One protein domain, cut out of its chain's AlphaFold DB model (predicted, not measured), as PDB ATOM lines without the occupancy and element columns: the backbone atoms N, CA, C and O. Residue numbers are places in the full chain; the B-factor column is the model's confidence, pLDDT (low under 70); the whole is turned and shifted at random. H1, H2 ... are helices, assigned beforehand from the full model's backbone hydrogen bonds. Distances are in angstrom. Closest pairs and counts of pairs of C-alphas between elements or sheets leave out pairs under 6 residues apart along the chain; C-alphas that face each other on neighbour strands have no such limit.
ATOM      1  N   GLN A  18      33.326  81.156 -23.181       41.34
ATOM      2  CA  GLN A  18      32.664  81.749 -22.009       41.34
ATOM      3  C   GLN A  18      31.686  82.884 -22.372       41.34
ATOM      4  O   GLN A  18      30.639  83.001 -21.737       41.34
ATOM      5  N   GLU A  19      31.960  83.682 -23.410       39.88
ATOM      6  CA  GLU A  19      31.027  84.704 -23.923       39.88
ATOM      7  C   GLU A  19      29.899  84.120 -24.811       39.88
ATOM      8  O   GLU A  19      28.781  84.646 -24.840       39.88
ATOM      9  N   LEU A  20      30.149  83.011 -25.514       35.97
ATOM     10  CA  LEU A  20      29.265  82.383 -26.509       35.97
ATOM     11  C   LEU A  20      28.286  81.367 -25.928       35.97
ATOM     12  O   LEU A  20      27.346  80.999 -26.633       35.97
ATOM     13  N   GLY A  21      28.389  81.030 -24.639       37.81
ATOM     14  CA  GLY A  21      27.330  80.315 -23.914       37.81
ATOM     15  C   GLY A  21      25.962  81.016 -23.962       37.81
ATOM     16  O   GLY A  21      24.983  80.485 -23.469       37.81
ATOM     17  N   GLY A  22      25.860  82.218 -24.554       43.56
ATOM     18  CA  GLY A  22      24.596  82.888 -24.855       43.56
ATOM     19  C   GLY A  22      24.155  82.990 -26.303       43.56
ATOM     20  O   GLY A  22      23.054  83.491 -26.529       43.56
ATOM     21  N   LYS A  23      24.986  82.606 -27.275       42.50
ATOM     22  CA  LYS A  23      24.635  82.731 -28.695       42.50
ATOM     23  C   LYS A  23      23.905  81.485 -29.197       42.50
ATOM     24  O   LYS A  23      22.886  81.631 -29.861       42.50
ATOM     25  N   GLU A  24      24.334  80.297 -28.766       55.53
ATOM     26  CA  GLU A  24      23.595  79.049 -29.013       55.53
ATOM     27  C   GLU A  24      22.205  79.069 -28.373       55.53
ATOM     28  O   GLU A  24      21.246  78.667 -29.018       55.53
ATOM     29  N   ASP A  25      22.060  79.590 -27.151       52.47
ATOM     30  CA  ASP A  25      20.754  79.675 -26.484       52.47
ATOM     31  C   ASP A  25      19.791  80.629 -27.189       52.47
ATOM     32  O   ASP A  25      18.590  80.369 -27.212       52.47
ATOM     33  N   LEU A  26      20.300  81.714 -27.787       51.19
ATOM     34  CA  LEU A  26      19.466  82.655 -28.528       51.19
ATOM     35  C   LEU A  26      19.057  82.088 -29.887       51.19
ATOM     36  O   LEU A  26      17.884  82.137 -30.220       51.19
ATOM     37  N   GLU A  27      19.989  81.504 -30.642       57.84
ATOM     38  CA  GLU A  27      19.685  80.843 -31.920       57.84
ATOM     39  C   GLU A  27      18.755  79.631 -31.709       57.84
ATOM     40  O   GLU A  27      17.848  79.367 -32.501       57.84
ATOM     41  N   ARG A  28      18.927  78.911 -30.595       60.22
ATOM     42  CA  ARG A  28      18.064  77.797 -30.191       60.22
ATOM     43  C   ARG A  28      16.703  78.279 -29.710       60.22
ATOM     44  O   ARG A  28      15.712  77.663 -30.079       60.22
ATOM     45  N   LEU A  29      16.629  79.389 -28.975       58.34
ATOM     46  CA  LEU A  29      15.368  80.046 -28.646       58.34
ATOM     47  C   LEU A  29      14.660  80.526 -29.908       58.34
ATOM     48  O   LEU A  29      13.465  80.310 -30.022       58.34
ATOM     49  N   GLU A  30      15.348  81.186 -30.834       57.59
ATOM     50  CA  GLU A  30      14.757  81.637 -32.092       57.59
ATOM     51  C   GLU A  30      14.162  80.446 -32.836       57.59
ATOM     52  O   GLU A  30      12.992  80.481 -33.207       57.59
ATOM     53  N   LYS A  31      14.904  79.339 -32.929       62.47
ATOM     54  CA  LYS A  31      14.423  78.085 -33.514       62.47
ATOM     55  C   LYS A  31      13.247  77.471 -32.745       62.47
ATOM     56  O   LYS A  31      12.290  77.010 -33.360       62.47
ATOM     57  N   ASP A  32      13.285  77.469 -31.419       59.19
ATOM     58  CA  ASP A  32      12.211  76.962 -30.565       59.19
ATOM     59  C   ASP A  32      10.955  77.845 -30.722       59.19
ATOM     60  O   ASP A  32       9.870  77.359 -31.041       59.19
ATOM     61  N   MET A  33      11.088  79.165 -30.618       60.06
ATOM     62  CA  MET A  33      10.021  80.137 -30.863       60.06
ATOM     63  C   MET A  33       9.482  80.047 -32.296       60.06
ATOM     64  O   MET A  33       8.275  80.189 -32.489       60.06
ATOM     65  N   GLU A  34      10.325  79.752 -33.289       58.69
ATOM     66  CA  GLU A  34       9.921  79.430 -34.659       58.69
ATOM     67  C   GLU A  34       9.104  78.126 -34.727       58.69
ATOM     68  O   GLU A  34       8.105  78.031 -35.444       58.69
ATOM     69  N   ILE A  35       9.454  77.098 -33.960       55.97
ATOM     70  CA  ILE A  35       8.669  75.858 -33.904       55.97
ATOM     71  C   ILE A  35       7.311  76.109 -33.224       55.97
ATOM     72  O   ILE A  35       6.277  75.717 -33.777       55.97
ATOM     73  N   VAL A  36       7.270  76.859 -32.114       54.44
ATOM     74  CA  VAL A  36       6.013  77.334 -31.491       54.44
ATOM     75  C   VAL A  36       5.198  78.164 -32.483       54.44
ATOM     76  O   VAL A  36       3.972  78.050 -32.536       54.44
ATOM     77  N   TYR A  37       5.868  78.964 -33.316       60.66
ATOM     78  CA  TYR A  37       5.260  79.728 -34.404       60.66
ATOM     79  C   TYR A  37       4.510  78.831 -35.391       60.66
ATOM     80  O   TYR A  37       3.367  79.145 -35.745       60.66
ATOM     81  N   ARG A  38       5.118  77.718 -35.816       48.81
ATOM     82  CA  ARG A  38       4.487  76.758 -36.736       48.81
ATOM     83  C   ARG A  38       3.288  76.069 -36.084       48.81
ATOM     84  O   ARG A  38       2.258  75.911 -36.738       48.81
ATOM     85  N   TRP A  39       3.374  75.766 -34.788       48.69
ATOM     86  CA  TRP A  39       2.279  75.161 -34.020       48.69
ATOM     87  C   TRP A  39       1.078  76.107 -33.842       48.69
ATOM     88  O   TRP A  39      -0.064  75.657 -33.792       48.69
ATOM     89  N   GLY A  40       1.315  77.421 -33.777       44.75
ATOM     90  CA  GLY A  40       0.289  78.451 -33.568       44.75
ATOM     91  C   GLY A  40      -0.484  78.909 -34.815       44.75
ATOM     92  O   GLY A  40      -1.284  79.840 -34.711       44.75
ATOM     93  N   GLY A  41      -0.255  78.318 -35.993       43.62
ATOM     94  CA  GLY A  41      -1.057  78.584 -37.196       43.62
ATOM     95  C   GLY A  41      -0.952  80.014 -37.756       43.62
ATOM     96  O   GLY A  41      -1.969  80.657 -38.008       43.62
ATOM     97  N   GLY A  42       0.266  80.529 -37.961       42.16
ATOM     98  CA  GLY A  42       0.521  81.783 -38.697       42.16
ATOM     99  C   GLY A  42       0.408  83.086 -37.889       42.16
ATOM    100  O   GLY A  42       0.956  84.104 -38.304       42.16
ATOM    101  N   LEU A  43      -0.209  83.070 -36.701       44.53
ATOM    102  CA  LEU A  43      -0.203  84.211 -35.763       44.53
ATOM    103  C   LEU A  43       1.144  84.379 -35.029       44.53
ATOM    104  O   LEU A  43       1.447  85.463 -34.532       44.53
ATOM    105  N   GLY A  44       1.973  83.331 -34.997       45.28
ATOM    106  CA  GLY A  44       3.246  83.313 -34.272       45.28
ATOM    107  C   GLY A  44       4.342  84.210 -34.857       45.28
ATOM    108  O   GLY A  44       5.127  84.755 -34.093       45.28
ATOM    109  N   SER A  45       4.370  84.451 -36.177       47.84
ATOM    110  CA  SER A  45       5.392  85.312 -36.801       47.84
ATOM    111  C   SER A  45       5.186  86.782 -36.450       47.84
ATOM    112  O   SER A  45       6.147  87.522 -36.266       47.84
ATOM    113  N   ARG A  46       3.928  87.215 -36.296       55.50
ATOM    114  CA  ARG A  46       3.607  88.547 -35.774       55.50
ATOM    115  C   ARG A  46       3.963  88.653 -34.302       55.50
ATOM    116  O   ARG A  46       4.505  89.680 -33.928       55.50
ATOM    117  N   LEU A  47       3.702  87.620 -33.499       59.62
ATOM    118  CA  LEU A  47       3.995  87.648 -32.067       59.62
ATOM    119  C   LEU A  47       5.505  87.642 -31.792       59.62
ATOM    120  O   LEU A  47       5.971  88.479 -31.037       59.62
ATOM    121  N   PHE A  48       6.283  86.783 -32.459       60.50
ATOM    122  CA  PHE A  48       7.748  86.778 -32.367       60.50
ATOM    123  C   PHE A  48       8.339  88.111 -32.828       60.50
ATOM    124  O   PHE A  48       9.088  88.743 -32.088       60.50
ATOM    125  N   ASN A  49       7.917  88.615 -33.994       61.56
ATOM    126  CA  ASN A  49       8.336  89.940 -34.442       61.56
ATOM    127  C   ASN A  49       7.869  91.043 -33.485       61.56
ATOM    128  O   ASN A  49       8.561  92.041 -33.348       61.56
ATOM    129  N   GLN A  50       6.732  90.898 -32.810       67.12
ATOM    130  CA  GLN A  50       6.299  91.831 -31.770       67.12
ATOM    131  C   GLN A  50       7.128  91.693 -30.494       67.12
ATOM    132  O   GLN A  50       7.318  92.699 -29.827       67.12
ATOM    133  N   ILE A  51       7.628  90.507 -30.149       64.88
ATOM    134  CA  ILE A  51       8.513  90.289 -28.999       64.88
ATOM    135  C   ILE A  51       9.881  90.908 -29.294       64.88
ATOM    136  O   ILE A  51      10.332  91.730 -28.504       64.88
ATOM    137  N   ILE A  52      10.499  90.587 -30.432       63.25
ATOM    138  CA  ILE A  52      11.844  91.059 -30.800       63.25
ATOM    139  C   ILE A  52      11.853  92.533 -31.225       63.25
ATOM    140  O   ILE A  52      12.755  93.273 -30.853       63.25
ATOM    141  N   ASN A  53      10.832  93.000 -31.956       64.06
ATOM    142  CA  ASN A  53      10.748  94.395 -32.414       64.06
ATOM    143  C   ASN A  53       9.904  95.287 -31.485       64.06
ATOM    144  O   ASN A  53       9.594  96.433 -31.827       64.06
ATOM    145  N   SER A  54       9.491  94.791 -30.313       69.00
ATOM    146  CA  SER A  54       8.870  95.655 -29.310       69.00
ATOM    147  C   SER A  54       9.916  96.630 -28.795       69.00
ATOM    148  O   SER A  54      10.924  96.229 -28.231       69.00
ATOM    149  N   ARG A  55       9.615  97.932 -28.866       67.75
ATOM    150  CA  ARG A  55      10.440  98.983 -28.240       67.75
ATOM    151  C   ARG A  55      10.666  98.770 -26.735       67.75
ATOM    152  O   ARG A  55      11.562  99.377 -26.167       67.75
ATOM    153  N   SER A  56       9.847  97.939 -26.090       72.94
ATOM    154  CA  SER A  56       9.959  97.580 -24.670       72.94
ATOM    155  C   SER A  56      10.860  96.364 -24.407       72.94
ATOM    156  O   SER A  56      11.142  96.068 -23.248       72.94
ATOM    157  N   ASN A  57      11.295  95.651 -25.449       74.75
ATOM    158  CA  ASN A  57      12.142  94.464 -25.362       74.75
ATOM    159  C   ASN A  57      13.434  94.742 -26.146       74.75
ATOM    160  O   ASN A  57      13.473  94.562 -27.359       74.75
ATOM    161  N   SER A  58      14.490  95.215 -25.476       71.44
ATOM    162  CA  SER A  58      15.800  95.280 -26.132       71.44
ATOM    163  C   SER A  58      16.307  93.860 -26.431       71.44
ATOM    164  O   SER A  58      15.984  92.936 -25.677       71.44
ATOM    165  N   PRO A  59      17.116  93.657 -27.487       67.88
ATOM    166  CA  PRO A  59      17.688  92.344 -27.794       67.88
ATOM    167  C   PRO A  59      18.450  91.723 -26.615       67.88
ATOM    168  O   PRO A  59      18.305  90.532 -26.347       67.88
ATOM    169  N   ASP A  60      19.202  92.535 -25.868       67.31
ATOM    170  CA  ASP A  60      19.947  92.065 -24.695       67.31
ATOM    171  C   ASP A  60      19.017  91.634 -23.561       67.31
ATOM    172  O   ASP A  60      19.217  90.570 -22.985       67.31
ATOM    173  N   ARG A  61      17.922  92.368 -23.328       77.88
ATOM    174  CA  ARG A  61      16.900  91.975 -22.351       77.88
ATOM    175  C   ARG A  61      16.222  90.662 -22.736       77.88
ATOM    176  O   ARG A  61      15.965  89.832 -21.871       77.88
ATOM    177  N   VAL A  62      15.915  90.459 -24.020       74.06
ATOM    178  CA  VAL A  62      15.364  89.178 -24.494       74.06
ATOM    179  C   VAL A  62      16.354  88.049 -24.210       74.06
ATOM    180  O   VAL A  62      15.951  87.022 -23.671       74.06
ATOM    181  N   ARG A  63      17.644  88.255 -24.505       71.75
ATOM    182  CA  ARG A  63      18.701  87.271 -24.228       71.75
ATOM    183  C   ARG A  63      18.802  86.935 -22.744       71.75
ATOM    184  O   ARG A  63      18.854  85.761 -22.399       71.75
ATOM    185  N   GLU A  64      18.843  87.948 -21.887       79.19
ATOM    186  CA  GLU A  64      18.956  87.786 -20.435       79.19
ATOM    187  C   GLU A  64      17.776  86.997 -19.866       79.19
ATOM    188  O   GLU A  64      17.990  85.986 -19.201       79.19
ATOM    189  N   GLN A  65      16.542  87.377 -20.210       82.50
ATOM    190  CA  GLN A  65      15.351  86.715 -19.669       82.50
ATOM    191  C   GLN A  65      15.171  85.297 -20.194       82.50
ATOM    192  O   GLN A  65      14.675  84.428 -19.485       82.50
ATOM    193  N   VAL A  66      15.615  85.022 -21.416       79.88
ATOM    194  CA  VAL A  66      15.597  83.659 -21.952       79.88
ATOM    195  C   VAL A  66      16.634  82.786 -21.268       79.88
ATOM    196  O   VAL A  66      16.315  81.666 -20.877       79.88
ATOM    197  N   LYS A  67      17.856  83.293 -21.080       79.06
ATOM    198  CA  LYS A  67      18.885  82.582 -20.317       79.06
ATOM    199  C   LYS A  67      18.412  82.291 -18.901       79.06
ATOM    200  O   LYS A  67      18.539  81.159 -18.452       79.06
ATOM    201  N   ALA A  68      17.834  83.283 -18.225       81.44
ATOM    202  CA  ALA A  68      17.272  83.116 -16.891       81.44
ATOM    203  C   ALA A  68      16.157  82.060 -16.883       81.44
ATOM    204  O   ALA A  68      16.157  81.174 -16.030       81.44
ATOM    205  N   ALA A  69      15.263  82.086 -17.878       85.19
ATOM    206  CA  ALA A  69      14.207  81.092 -18.014       85.19
ATOM    207  C   ALA A  69      14.757  79.673 -18.209       85.19
ATOM    208  O   ALA A  69      14.291  78.731 -17.575       85.19
ATOM    209  N   PHE A  70      15.751  79.497 -19.079       84.44
ATOM    210  CA  PHE A  70      16.345  78.187 -19.349       84.44
ATOM    211  C   PHE A  70      17.207  77.684 -18.199       84.44
ATOM    212  O   PHE A  70      17.201  76.485 -17.933       84.44
ATOM    213  N   PHE A  71      17.882  78.584 -17.488       83.50
ATOM    214  CA  PHE A  71      18.570  78.255 -16.250       83.50
ATOM    215  C   PHE A  71      17.575  77.735 -15.204       83.50
ATOM    216  O   PHE A  71      17.737  76.623 -14.715       83.50
ATOM    217  N   ALA A  72      16.485  78.468 -14.949       85.00
ATOM    218  CA  ALA A  72      15.427  78.029 -14.037       85.00
ATOM    219  C   ALA A  72      14.804  76.687 -14.460       85.00
ATOM    220  O   ALA A  72      14.539  75.828 -13.625       85.00
ATOM    221  N   LEU A  73      14.620  76.466 -15.766       84.75
ATOM    222  CA  LEU A  73      14.115  75.195 -16.284       84.75
ATOM    223  C   LEU A  73      15.103  74.036 -16.068       84.75
ATOM    224  O   LEU A  73      14.671  72.920 -15.793       84.75
ATOM    225  N   GLY A  74      16.411  74.294 -16.177       80.56
ATOM    226  CA  GLY A  74      17.468  73.327 -15.860       80.56
ATOM    227  C   GLY A  74      17.481  72.909 -14.387       80.56
ATOM    228  O   GLY A  74      17.805  71.766 -14.085       80.56
ATOM    229  N   GLU A  75      17.034  73.797 -13.499       87.94
ATOM    230  CA  GLU A  75      16.852  73.551 -12.061       87.94
ATOM    231  C   GLU A  75      15.482  72.910 -11.712       87.94
ATOM    232  O   GLU A  75      15.077  72.893 -10.552       87.94
ATOM    233  N   ASP A  76      14.742  72.383 -12.701       88.56
ATOM    234  CA  ASP A  76      13.363  71.860 -12.565       88.56
ATOM    235  C   ASP A  76      12.359  72.881 -11.983       88.56
ATOM    236  O   ASP A  76      11.370  72.499 -11.348       88.56
ATOM    237  N   ASP A  77      12.559  74.184 -12.235       92.62
ATOM    238  CA  ASP A  77      11.632  75.258 -11.852       92.62
ATOM    239  C   ASP A  77      10.934  75.899 -13.070       92.62
ATOM    240  O   ASP A  77      11.221  77.034 -13.476       92.62
ATOM    241  N   PRO A  78       9.955  75.200 -13.676       95.31
ATOM    242  CA  PRO A  78       9.181  75.738 -14.790       95.31
ATOM    243  C   PRO A  78       8.296  76.932 -14.392       95.31
ATOM    244  O   PRO A  78       7.847  77.666 -15.273       95.31
ATOM    245  N   VAL A  79       8.016  77.150 -13.097       97.06
ATOM    246  CA  VAL A  79       7.219  78.301 -12.643       97.06
ATOM    247  C   VAL A  79       8.054  79.566 -12.738       97.06
ATOM    248  O   VAL A  79       7.617  80.517 -13.388       97.06
ATOM    249  N   GLN A  80       9.261  79.558 -12.170       96.75
ATOM    250  CA  GLN A  80      10.193  80.671 -12.314       96.75
ATOM    251  C   GLN A  80      10.550  80.889 -13.786       96.75
ATOM    252  O   GLN A  80      10.504  82.022 -14.261       96.75
ATOM    253  N   ALA A  81      10.796  79.812 -14.540       93.06
ATOM    254  CA  ALA A  81      11.082  79.915 -15.968       93.06
ATOM    255  C   ALA A  81       9.966  80.632 -16.748       93.06
ATOM    256  O   ALA A  81      10.235  81.423 -17.655       93.06
ATOM    257  N   LEU A  82       8.699  80.393 -16.388       95.69
ATOM    258  CA  LEU A  82       7.570  81.083 -17.007       95.69
ATOM    259  C   LEU A  82       7.527  82.565 -16.623       95.69
ATOM    260  O   LEU A  82       7.226  83.390 -17.483       95.69
ATOM    261  N   GLU A  83       7.804  82.916 -15.367       96.50
ATOM    262  CA  GLU A  83       7.827  84.316 -14.929       96.50
ATOM    263  C   GLU A  83       8.935  85.116 -15.629       96.50
ATOM    264  O   GLU A  83       8.681  86.237 -16.082       96.50
ATOM    265  N   GLU A  84      10.109  84.514 -15.846       93.19
ATOM    266  CA  GLU A  84      11.170  85.133 -16.649       93.19
ATOM    267  C   GLU A  84      10.702  85.413 -18.079       93.19
ATOM    268  O   GLU A  84      10.827  86.539 -18.568       93.19
ATOM    269  N   LEU A  85      10.063  84.441 -18.740       89.44
ATOM    270  CA  LEU A  85       9.506  84.657 -20.077       89.44
ATOM    271  C   LEU A  85       8.391  85.713 -20.072       89.44
ATOM    272  O   LEU A  85       8.367  86.565 -20.958       89.44
ATOM    273  N   LYS A  86       7.504  85.717 -19.071       92.62
ATOM    274  CA  LYS A  86       6.392  86.678 -18.943       92.62
ATOM    275  C   LYS A  86       6.830  88.113 -18.708       92.62
ATOM    276  O   LYS A  86       6.069  89.036 -19.005       92.62
ATOM    277  N   SER A  87       8.050  88.319 -18.224       90.81
ATOM    278  CA  SER A  87       8.636  89.653 -18.124       90.81
ATOM    279  C   SER A  87       8.840  90.314 -19.501       90.81
ATOM    280  O   SER A  87       8.889  91.549 -19.598       90.81
ATOM    281  N   LEU A  88       8.927  89.516 -20.575       84.62
ATOM    282  CA  LEU A  88       8.995  89.992 -21.951       84.62
ATOM    283  C   LEU A  88       7.598  90.343 -22.458       84.62
ATOM    284  O   LEU A  88       6.637  89.576 -22.351       84.62
ATOM    285  N   ARG A  89       7.474  91.515 -23.086       81.50
ATOM    286  CA  ARG A  89       6.198  91.934 -23.667       81.50
ATOM    287  C   ARG A  89       5.761  90.926 -24.734       81.50
ATOM    288  O   ARG A  89       6.566  90.591 -25.597       81.50
ATOM    289  N   TRP A  90       4.481  90.544 -24.692       80.12
ATOM    290  CA  TRP A  90       3.818  89.564 -25.572       80.12
ATOM    291  C   TRP A  90       4.102  88.081 -25.275       80.12
ATOM    292  O   TRP A  90       3.492  87.221 -25.907       80.12
ATOM    293  N   CYS A  91       4.908  87.763 -24.260       81.62
ATOM    294  CA  CYS A  91       5.139  86.393 -23.791       81.62
ATOM    295  C   CYS A  91       4.195  86.010 -22.635       81.62
ATOM    296  O   CYS A  91       4.628  85.772 -21.518       81.62
ATOM    297  N   GLY A  92       2.881  85.955 -22.870       86.94
ATOM    298  CA  GLY A  92       1.923  85.500 -21.843       86.94
ATOM    299  C   GLY A  92       1.968  83.983 -21.584       86.94
ATOM    300  O   GLY A  92       2.636  83.256 -22.318       86.94
ATOM    301  N   VAL A  99       6.973  77.429 -25.160       83.19
ATOM    302  CA  VAL A  99       8.440  77.473 -25.232       83.19
ATOM    303  C   VAL A  99       9.043  76.496 -24.221       83.19
ATOM    304  O   VAL A  99       9.835  75.634 -24.598       83.19
ATOM    305  N   LEU A 100       8.600  76.557 -22.961       88.50
ATOM    306  CA  LEU A 100       9.089  75.660 -21.907       88.50
ATOM    307  C   LEU A 100       8.795  74.183 -22.210       88.50
ATOM    308  O   LEU A 100       9.682  73.346 -22.071       88.50
ATOM    309  N   ALA A 101       7.586  73.861 -22.679       87.06
ATOM    310  CA  ALA A 101       7.159  72.487 -22.950       87.06
ATOM    311  C   ALA A 101       7.924  71.802 -24.090       87.06
ATOM    312  O   ALA A 101       8.017  70.579 -24.109       87.06
ATOM    313  N   MET A 102       8.464  72.547 -25.055       81.00
ATOM    314  CA  MET A 102       9.352  71.950 -26.063       81.00
ATOM    315  C   MET A 102      10.750  71.694 -25.512       81.00
ATOM    316  O   MET A 102      11.406  70.745 -25.936       81.00
ATOM    317  N   ARG A 103      11.220  72.556 -24.603       81.31
ATOM    318  CA  ARG A 103      12.573  72.471 -24.055       81.31
ATOM    319  C   ARG A 103      12.684  71.411 -22.963       81.31
ATOM    320  O   ARG A 103      13.716  70.756 -22.880       81.31
ATOM    321  N   SER A 104      11.631  71.253 -22.166       87.00
ATOM    322  CA  SER A 104      11.517  70.248 -21.110       87.00
ATOM    323  C   SER A 104      10.092  69.679 -21.067       87.00
ATOM    324  O   SER A 104       9.306  70.008 -20.172       87.00
ATOM    325  N   PRO A 105       9.702  68.840 -22.045       89.38
ATOM    326  CA  PRO A 105       8.394  68.181 -22.029       89.38
ATOM    327  C   PRO A 105       8.194  67.286 -20.793       89.38
ATOM    328  O   PRO A 105       7.058  67.040 -20.376       89.38
TER     329      PRO A 105
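What this domain is: This is residues 18 to 92 and 99 to 105 of the 213 residues of an uncharacterized protein of Chloroflexi bacterium (UniProt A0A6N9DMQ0). Two helical hairpins, H1 with H2 and H3 with H4, join where H1 runs across H3 nearly at a right angle, and short H5 packs on H1. Residues 38 to 43 stand free. The printed part has 82 residues with five named helices, H1 to H5 in order, and no named strand; its class is all helix, with 56 of the 82 residues in the helices, and it is compact, with a radius of gyration of the C-alphas of 12.1 A and spans of 32 by 27 by 21 A.

Where its parts are: Find C-alpha 23 at (24.635, 82.731, -28.695); H1, residues 23 to 39, runs 24.2 A. Then come H2, residues 44 to 52, H3, 59 to 74, 22.5 A, H4, 78 to 86, and H5, 99 to 103, ending at (12.573, 72.471, -24.055).

How they stand to each other: H1 is the hub. Its residues 33 to 38 touch H2, a hairpin at a shallow 32 degrees; closest C-alphas Tyr 37 and Gly 44, 4.1 A. Residues 25 to 29 touch H3, about perpendicular at 83 degrees; closest C-alphas Leu 26 and Arg 63, 6.4 A. Residues 32 to 36 touch H5; closest C-alphas Met 33 and Val 99, 6.4 A. H3 and H4 touch as a hairpin at a shallow 9 degrees; closest C-alphas Ala 69 and Ala 81, 3.9 A. In H1 to H5 every O i to N i+4 pair is within hydrogen-bond range.

The domain as a whole: Residues 93 to 98 are cut out, C-alphas 92 and 99 being 10.9 A apart. Residues 18 to 55 and 59 to 60 have pLDDT under 70.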